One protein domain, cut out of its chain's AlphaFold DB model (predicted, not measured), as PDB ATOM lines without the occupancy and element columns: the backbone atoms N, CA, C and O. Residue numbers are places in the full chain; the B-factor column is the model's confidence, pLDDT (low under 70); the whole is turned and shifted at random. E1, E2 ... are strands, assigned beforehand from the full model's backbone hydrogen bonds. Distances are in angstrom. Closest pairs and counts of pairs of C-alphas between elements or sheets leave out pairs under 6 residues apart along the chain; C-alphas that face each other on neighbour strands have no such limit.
ATOM      1  N   TYR A  45      37.199  85.401  42.922       88.75
ATOM      2  CA  TYR A  45      37.114  84.046  42.384       88.75
ATOM      3  C   TYR A  45      35.719  83.806  41.799       88.75
ATOM      4  O   TYR A  45      34.722  84.187  42.413       88.75
ATOM      5  N   PHE A  46      35.668  83.170  40.632       86.81
ATOM      6  CA  PHE A  46      34.460  82.884  39.867       86.81
ATOM      7  C   PHE A  46      34.277  81.364  39.774       86.81
ATOM      8  O   PHE A  46      34.868  80.725  38.909       86.81
ATOM      9  N   PRO A  47      33.484  80.748  40.669       79.50
ATOM     10  CA  PRO A  47      33.337  79.290  40.705       79.50
ATOM     11  C   PRO A  47      32.616  78.711  39.477       79.50
ATOM     12  O   PRO A  47      32.791  77.538  39.170       79.50
ATOM     13  N   TYR A  48      31.823  79.526  38.775       78.44
ATOM     14  CA  TYR A  48      30.973  79.103  37.652       78.44
ATOM     15  C   TYR A  48      31.309  79.813  36.333       78.44
ATOM     16  O   TYR A  48      30.534  79.759  35.381       78.44
ATOM     17  N   SER A  49      32.428  80.536  36.267       78.00
ATOM     18  CA  SER A  49      32.842  81.269  35.066       78.00
ATOM     19  C   SER A  49      34.361  81.337  34.989       78.00
ATOM     20  O   SER A  49      35.041  81.332  36.014       78.00
ATOM     21  N   HIS A  50      34.895  81.387  33.778       79.94
ATOM     22  CA  HIS A  50      36.328  81.436  33.529       79.94
ATOM     23  C   HIS A  50      36.602  82.176  32.223       79.94
ATOM     24  O   HIS A  50      35.694  82.354  31.416       79.94
ATOM     25  N   ILE A  51      37.854  82.572  32.027       77.69
ATOM     26  CA  ILE A  51      38.373  83.022  30.732       77.69
ATOM     27  C   ILE A  51      39.402  82.010  30.228       77.69
ATOM     28  O   ILE A  51      40.044  81.332  31.040       77.69
ATOM     29  N   VAL A  52      39.597  81.930  28.913       73.88
ATOM     30  CA  VAL A  52      40.653  81.111  28.308       73.88
ATOM     31  C   VAL A  52      41.713  82.034  27.707       73.88
ATOM     32  O   VAL A  52      41.466  82.828  26.803       73.88
ATOM     33  N   LEU A  53      42.934  81.983  28.237       71.75
ATOM     34  CA  LEU A  53      44.030  82.799  27.716       71.75
ATOM     35  C   LEU A  53      44.544  82.247  26.378       71.75
ATOM     36  O   LEU A  53      44.222  81.138  25.951       71.75
ATOM     37  N   ALA A  54      45.373  83.033  25.688       65.81
ATOM     38  CA  ALA A  54      45.894  82.681  24.364       65.81
ATOM     39  C   ALA A  54      46.687  81.355  24.336       65.81
ATOM     40  O   ALA A  54      46.743  80.708  23.290       65.81
ATOM     41  N   ASP A  55      47.253  80.950  25.473       73.31
ATOM     42  CA  ASP A  55      47.964  79.687  25.706       73.31
ATOM     43  C   ASP A  55      47.038  78.520  26.114       73.31
ATOM     44  O   ASP A  55      47.518  77.443  26.460       73.31
ATOM     45  N   LYS A  56      45.714  78.719  26.039       69.56
ATOM     46  CA  LYS A  56      44.652  77.789  26.455       69.56
ATOM     47  C   LYS A  56      44.573  77.540  27.962       69.56
ATOM     48  O   LYS A  56      43.893  76.607  28.386       69.56
ATOM     49  N   THR A  57      45.223  78.363  28.784       80.94
ATOM     50  CA  THR A  57      45.051  78.284  30.236       80.94
ATOM     51  C   THR A  57      43.697  78.844  30.654       80.94
ATOM     52  O   THR A  57      43.245  79.884  30.175       80.94
ATOM     53  N   THR A  58      43.032  78.132  31.559       81.94
ATOM     54  CA  THR A  58      41.734  78.521  32.109       81.94
ATOM     55  C   THR A  58      41.939  79.320  33.395       81.94
ATOM     56  O   THR A  58      42.582  78.835  34.329       81.94
ATOM     57  N   VAL A  59      41.420  80.549  33.450       85.19
ATOM     58  CA  VAL A  59      41.591  81.456  34.596       85.19
ATOM     59  C   VAL A  59      40.244  81.775  35.237       85.19
ATOM     60  O   VAL A  59      39.362  82.370  34.622       85.19
ATOM     61  N   ASN A  60      40.123  81.428  36.520       87.06
ATOM     62  CA  ASN A  60      38.871  81.525  37.289       87.06
ATOM     63  C   ASN A  60      38.974  82.577  38.406       87.06
ATOM     64  O   ASN A  60      38.071  82.729  39.228       87.06
ATOM     65  N   ARG A  61      40.116  83.263  38.511       88.62
ATOM     66  CA  ARG A  61      40.393  84.264  39.543       88.62
ATOM     67  C   ARG A  61      40.947  85.515  38.885       88.62
ATOM     68  O   ARG A  61      41.968  85.432  38.212       88.62
ATOM     69  N   SER A  62      40.306  86.649  39.142       88.56
ATOM     70  CA  SER A  62      40.792  87.945  38.684       88.56
ATOM     71  C   SER A  62      41.990  88.420  39.507       88.56
ATOM     72  O   SER A  62      42.092  88.163  40.712       88.56
ATOM     73  N   VAL A  63      42.893  89.150  38.862       87.56
ATOM     74  CA  VAL A  63      44.046  89.805  39.486       87.56
ATOM     75  C   VAL A  63      43.999  91.294  39.176       87.56
ATOM     76  O   VAL A  63      43.962  91.710  38.014       87.56
ATOM     77  N   GLY A  64      44.028  92.103  40.231       86.50
ATOM     78  CA  GLY A  64      44.028  93.554  40.122       86.50
ATOM     79  C   GLY A  64      44.757  94.226  41.274       86.50
ATOM     80  O   GLY A  64      45.063  93.594  42.282       86.50
ATOM     81  N   LYS A  65      45.029  95.519  41.117       88.06
ATOM     82  CA  LYS A  65      45.679  96.362  42.123       88.06
ATOM     83  C   LYS A  65      44.758  97.521  42.484       88.06
ATOM     84  O   LYS A  65      44.209  98.160  41.592       88.06
ATOM     85  N   CYS A  66      44.615  97.817  43.772       87.50
ATOM     86  CA  CYS A  66      43.877  99.000  44.198       87.50
ATOM     87  C   CYS A  66      44.713 100.247  43.871       87.50
ATOM     88  O   CYS A  66      45.877 100.336  44.271       87.50
ATOM     89  N   ILE A  67      44.146 101.173  43.100       86.69
ATOM     90  CA  ILE A  67      44.833 102.399  42.658       86.69
ATOM     91  C   ILE A  67      44.258 103.654  43.316       86.69
ATOM     92  O   ILE A  67      44.983 104.627  43.508       86.69
ATOM     93  N   ARG A  68      42.978 103.629  43.707       83.69
ATOM     94  CA  ARG A  68      42.298 104.642  44.533       83.69
ATOM     95  C   ARG A  68      41.277 103.941  45.441       83.69
ATOM     96  O   ARG A  68      40.952 102.791  45.150       83.69
ATOM     97  N   PRO A  69      40.784 104.584  46.518       84.00
ATOM     98  CA  PRO A  69      39.737 104.000  47.353       84.00
ATOM     99  C   PRO A  69      38.573 103.482  46.502       84.00
ATOM    100  O   PRO A  69      38.029 104.235  45.697       84.00
ATOM    101  N   ASP A  70      38.279 102.187  46.632       84.44
ATOM    102  CA  ASP A  70      37.276 101.449  45.854       84.44
ATOM    103  C   ASP A  70      37.397 101.580  44.323       84.44
ATOM    104  O   ASP A  70      36.404 101.504  43.598       84.44
ATOM    105  N   VAL A  71      38.625 101.725  43.814       87.81
ATOM    106  CA  VAL A  71      38.941 101.673  42.380       87.81
ATOM    107  C   VAL A  71      40.120 100.737  42.133       87.81
ATOM    108  O   VAL A  71      41.266 101.008  42.511       87.81
ATOM    109  N   CYS A  72      39.835  99.650  41.427       88.81
ATOM    110  CA  CYS A  72      40.794  98.635  41.030       88.81
ATOM    111  C   CYS A  72      41.277  98.829  39.593       88.81
ATOM    112  O   CYS A  72      40.497  99.107  38.688       88.81
ATOM    113  N   GLU A  73      42.563  98.603  39.364       88.12
ATOM    114  CA  GLU A  73      43.139  98.374  38.043       88.12
ATOM    115  C   GLU A  73      43.240  96.863  37.806       88.12
ATOM    116  O   GLU A  73      43.906  96.153  38.564       88.12
ATOM    117  N   CYS A  74      42.584  96.362  36.761       87.94
ATOM    118  CA  CYS A  74      42.563  94.938  36.427       87.94
ATOM    119  C   CYS A  74      43.626  94.636  35.381       87.94
ATOM    120  O   CYS A  74      43.596  95.179  34.281       87.94
ATOM    121  N   LYS A  75      44.593  93.783  35.735       79.62
ATOM    122  CA  LYS A  75      45.769  93.516  34.889       79.62
ATOM    123  C   LYS A  75      45.575  92.349  33.926       79.62
ATOM    124  O   LYS A  75      46.364  92.180  33.002       79.62
ATOM    125  N   GLN A  76      44.558  91.527  34.160       83.44
ATOM    126  CA  GLN A  76      44.254  90.358  33.343       83.44
ATOM    127  C   GLN A  76      43.187  90.694  32.299       83.44
ATOM    128  O   GLN A  76      42.160  91.286  32.621       83.44
ATOM    129  N   VAL A  77      43.437  90.287  31.051       80.50
ATOM    130  CA  VAL A  77      42.459  90.357  29.952       80.50
ATOM    131  C   VAL A  77      41.218  89.546  30.338       80.50
ATOM    132  O   VAL A  77      41.356  88.571  31.063       80.50
ATOM    133  N   GLY A  78      40.025  89.947  29.896       83.50
ATOM    134  CA  GLY A  78      38.769  89.269  30.247       83.50
ATOM    135  C   GLY A  78      38.187  89.653  31.615       83.50
ATOM    136  O   GLY A  78      37.119  89.166  31.986       83.50
ATOM    137  N   PHE A  79      38.838  90.570  32.338       88.62
ATOM    138  CA  PHE A  79      38.313  91.195  33.551       88.62
ATOM    139  C   PHE A  79      38.287  92.720  33.413       88.62
ATOM    140  O   PHE A  79      39.163  93.307  32.777       88.62
ATOM    141  N   TYR A  80      37.316  93.366  34.053       90.19
ATOM    142  CA  TYR A  80      37.164  94.821  34.065       90.19
ATOM    143  C   TYR A  80      37.039  95.362  35.490       90.19
ATOM    144  O   TYR A  80      36.715  94.636  36.433       90.19
ATOM    145  N   SER A  81      37.306  96.658  35.652       89.69
ATOM    146  CA  SER A  81      37.172  97.329  36.944       89.69
ATOM    147  C   SER A  81      35.701  97.583  37.264       89.69
ATOM    148  O   SER A  81      35.047  98.385  36.599       89.69
ATOM    149  N   ALA A  82      35.182  96.928  38.301       87.88
ATOM    150  CA  ALA A  82      33.830  97.144  38.818       87.88
ATOM    151  C   ALA A  82      33.847  98.033  40.076       87.88
ATOM    152  O   ALA A  82      33.076  97.822  41.013       87.88
ATOM    153  N   GLY A  83      34.769  99.000  40.124       86.75
ATOM    154  CA  GLY A  83      35.052  99.790  41.318       86.75
ATOM    155  C   GLY A  83      35.996  99.031  42.245       86.75
ATOM    156  O   GLY A  83      37.187  98.921  41.959       86.75
ATOM    157  N   SER A  84      35.479  98.478  43.340       87.19
ATOM    158  CA  SER A  84      36.296  97.924  44.427       87.19
ATOM    159  C   SER A  84      36.864  96.521  44.157       87.19
ATOM    160  O   SER A  84      37.502  95.936  45.032       87.19
ATOM    161  N   PHE A  85      36.615  95.934  42.984       89.56
ATOM    162  CA  PHE A  85      37.171  94.643  42.563       89.56
ATOM    163  C   PHE A  85      37.200  94.506  41.037       89.56
ATOM    164  O   PHE A  85      36.572  95.275  40.311       89.56
ATOM    165  N   CYS A  86      37.916  93.489  40.560       90.56
ATOM    166  CA  CYS A  86      37.932  93.086  39.161       90.56
ATOM    167  C   CYS A  86      36.855  92.038  38.888       90.56
ATOM    168  O   CYS A  86      36.943  90.918  39.407       90.56
ATOM    169  N   ASP A  87      35.849  92.410  38.095       90.12
ATOM    170  CA  ASP A  87      34.761  91.521  37.685       90.12
ATOM    171  C   ASP A  87      35.046  90.882  36.321       90.12
ATOM    172  O   ASP A  87      35.839  91.405  35.540       90.12
ATOM    173  N   ILE A  88      34.448  89.722  36.054       89.00
ATOM    174  CA  ILE A  88      34.651  88.983  34.800       89.00
ATOM    175  C   ILE A  88      33.748  89.532  33.688       89.00
ATOM    176  O   ILE A  88      32.595  89.892  33.943       89.00
ATOM    177  N   CYS A  89      34.256  89.593  32.454       88.25
ATOM    178  CA  CYS A  89      33.416  89.888  31.295       88.25
ATOM    179  C   CYS A  89      32.308  88.835  31.168       88.25
ATOM    180  O   CYS A  89      32.493  87.664  31.501       88.25
ATOM    181  N   SER A  90      31.132  89.246  30.690       87.50
ATOM    182  CA  SER A  90      30.068  88.279  30.408       87.50
ATOM    183  C   SER A  90      30.489  87.383  29.239       87.50
ATOM    184  O   SER A  90      31.058  87.909  28.279       87.50
ATOM    185  N   PRO A  91      30.223  86.067  29.313       84.00
ATOM    186  CA  PRO A  91      30.676  85.123  28.302       84.00
ATOM    187  C   PRO A  91      30.019  85.417  26.954       84.00
ATOM    188  O   PRO A  91      28.827  85.738  26.889       84.00
ATOM    189  N   ILE A  92      30.793  85.279  25.880       87.69
ATOM    190  CA  ILE A  92      30.291  85.352  24.506       87.69
ATOM    191  C   ILE A  92      30.363  83.947  23.912       87.69
ATOM    192  O   ILE A  92      31.414  83.314  23.928       87.69
ATOM    193  N   ASN A  93      29.250  83.448  23.364       88.88
ATOM    194  CA  ASN A  93      29.210  82.106  22.776       88.88
ATOM    195  C   ASN A  93      30.298  81.929  21.703       88.88
ATOM    196  O   ASN A  93      30.386  82.729  20.768       88.88
ATOM    197  N   ASN A  94      31.060  80.837  21.807       89.38
ATOM    198  CA  ASN A  94      32.178  80.485  20.927       89.38
ATOM    199  C   ASN A  94      33.349  81.488  20.939       89.38
ATOM    200  O   ASN A  94      34.071  81.605  19.943       89.38
ATOM    201  N   CYS A  95      33.534  82.229  22.034       88.25
ATOM    202  CA  CYS A  95      34.683  83.100  22.248       88.25
ATOM    203  C   CYS A  95      35.691  82.443  23.201       88.25
ATOM    204  O   CYS A  95      35.332  82.079  24.313       88.25
ATOM    205  N   ASP A  96      36.956  82.330  22.785       84.38
ATOM    206  CA  ASP A  96      38.037  81.894  23.680       84.38
ATOM    207  C   ASP A  96      38.463  83.036  24.617       84.38
ATOM    208  O   ASP A  96      38.837  82.802  25.762       84.38
ATOM    209  N   LEU A  97      38.459  84.281  24.117       84.62
ATOM    210  CA  LEU A  97      39.014  85.431  24.833       84.62
ATOM    211  C   LEU A  97      38.131  86.672  24.716       84.62
ATOM    212  O   LEU A  97      38.169  87.375  23.700       84.62
ATOM    213  N   GLU A  98      37.406  86.991  25.780       86.75
ATOM    214  CA  GLU A  98      36.619  88.212  25.908       86.75
ATOM    215  C   GLU A  98      37.444  89.420  26.379       86.75
ATOM    216  O   GLU A  98      38.492  89.325  27.023       86.75
ATOM    217  N   TYR A  99      36.939  90.606  26.057       87.69
ATOM    218  CA  TYR A  99      37.437  91.898  26.495       87.69
ATOM    219  C   TYR A  99      36.261  92.843  26.757       87.69
ATOM    220  O   TYR A  99      35.336  92.934  25.950       87.69
ATOM    221  N   CYS A 100      36.317  93.583  27.859       87.94
ATOM    222  CA  CYS A 100      35.295  94.547  28.249       87.94
ATOM    223  C   CYS A 100      35.887  95.642  29.139       87.94
ATOM    224  O   CYS A 100      36.927  95.439  29.770       87.94
ATOM    225  N   THR A 101      35.225  96.799  29.200       87.12
ATOM    226  CA  THR A 101      35.559  97.872  30.155       87.12
ATOM    227  C   THR A 101      34.469  98.085  31.208       87.12
ATOM    228  O   THR A 101      34.721  98.674  32.256       87.12
ATOM    229  N   THR A 102      33.275  97.551  30.958       85.88
ATOM    230  CA  THR A 102      32.075  97.612  31.793       85.88
ATOM    231  C   THR A 102      31.351  96.257  31.783       85.88
ATOM    232  O   THR A 102      31.813  95.276  31.205       85.88
ATOM    233  N   LYS A 103      30.167  96.180  32.401       84.69
ATOM    234  CA  LYS A 103      29.319  94.977  32.368       84.69
ATOM    235  C   LYS A 103      28.595  94.766  31.022       84.69
ATOM    236  O   LYS A 103      28.030  93.701  30.800       84.69
ATOM    237  N   THR A 104      28.555  95.770  30.142       85.38
ATOM    238  CA  THR A 104      27.626  95.813  28.992       85.38
ATOM    239  C   THR A 104      28.291  95.990  27.624       85.38
ATOM    240  O   THR A 104      27.601  96.006  26.605       85.38
ATOM    241  N   ASP A 105      29.612  96.143  27.558       89.38
ATOM    242  CA  ASP A 105      30.364  96.456  26.334       89.38
ATOM    243  C   ASP A 105      31.217  95.282  25.837       89.38
ATOM    244  O   ASP A 105      32.288  95.484  25.261       89.38
ATOM    245  N   GLN A 106      30.735  94.057  26.047       88.56
ATOM    246  CA  GLN A 106      31.594  92.883  25.972       88.56
ATOM    247  C   GLN A 106      31.909  92.597  24.511       88.56
ATOM    248  O   GLN A 106      31.023  92.616  23.655       88.56
ATOM    249  N   LYS A 107      33.183  92.355  24.222       91.75
ATOM    250  CA  LYS A 107      33.683  92.057  22.885       91.75
ATOM    251  C   LYS A 107      34.537  90.807  22.926       91.75
ATOM    252  O   LYS A 107      35.325  90.610  23.843       91.75
ATOM    253  N   CYS A 108      34.437  89.996  21.896       90.25
ATOM    254  CA  CYS A 108      35.332  88.894  21.662       90.25
ATOM    255  C   CYS A 108      36.600  89.390  20.959       90.25
ATOM    256  O   CYS A 108      36.560  90.155  19.992       90.25
ATOM    257  N   ARG A 109      37.754  88.958  21.459       87.12
ATOM    258  CA  ARG A 109      39.061  89.220  20.855       87.12
ATOM    259  C   ARG A 109      39.541  88.044  20.012       87.12
ATOM    260  O   ARG A 109      40.285  88.260  19.059       87.12
ATOM    261  N   LYS A 110      39.130  86.823  20.358       87.25
ATOM    262  CA  LYS A 110      39.482  85.594  19.647       87.25
ATOM    263  C   LYS A 110      38.348  84.583  19.773       87.25
ATOM    264  O   LYS A 110      38.008  84.194  20.885       87.25
ATOM    265  N   CYS A 111      37.799  84.160  18.641       90.56
ATOM    266  CA  CYS A 111      36.817  83.084  18.614       90.56
ATOM    267  C   CYS A 111      37.478  81.709  18.758       90.56
ATOM    268  O   CYS A 111      38.641  81.526  18.381       90.56
ATOM    269  N   GLU A 112      36.697  80.749  19.245       89.31
ATOM    270  CA  GLU A 112      37.061  79.337  19.299       89.31
ATOM    271  C   GLU A 112      37.473  78.794  17.921       89.31
ATOM    272  O   GLU A 112      36.966  79.197  16.868       89.31
TER     273      GLU A 112
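Overview. This is residues 45 to 112 of the 540 residues of an uncharacterized protein of Lottia gigantea (UniProt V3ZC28). With little regular structure, the model is an elongated row of three small antiparallel hairpins: E1 and E2 at one end, E3 and E4 in the middle, E5 and E6 at the other. Residues 45 to 63, with no named element, run along one side. The printed part has 68 residues, 25 in its six named strands; it is all strand and compact, with a radius of gyration of the C-alphas of 11.6 A and spans of 37 by 22 by 19 A.

Arrangement. Within hydrogen-bond range, N 65 of E1 (64 to 68) is 2.9 A from O 73 of E2 (71 to 74), N 80 of E3 (79 to 81) 2.9 A from O 87 of E4 (86 to 88), and N 99 of E5 (95 to 99) 2.7 A from O 107 of E6 (107 to 111). The closest C-alphas of E2 and E3, Cys 72 and Ser 81, are 5.6 A apart. E4 and E5 are apart.

Along the chain. E1 begins at C-alpha 64 (44.028, 93.554, 40.122) and is 12.1 A long; E6, 10.4 A, ends at C-alpha 111 (36.817, 83.084, 18.614).

Size, cuts and confidence. The farthest C-alphas, Pro 69 and Glu 112, are 37.4 A apart. The printed part has no cut and no long link; pLDDT is under 70 at residues 54 and 56.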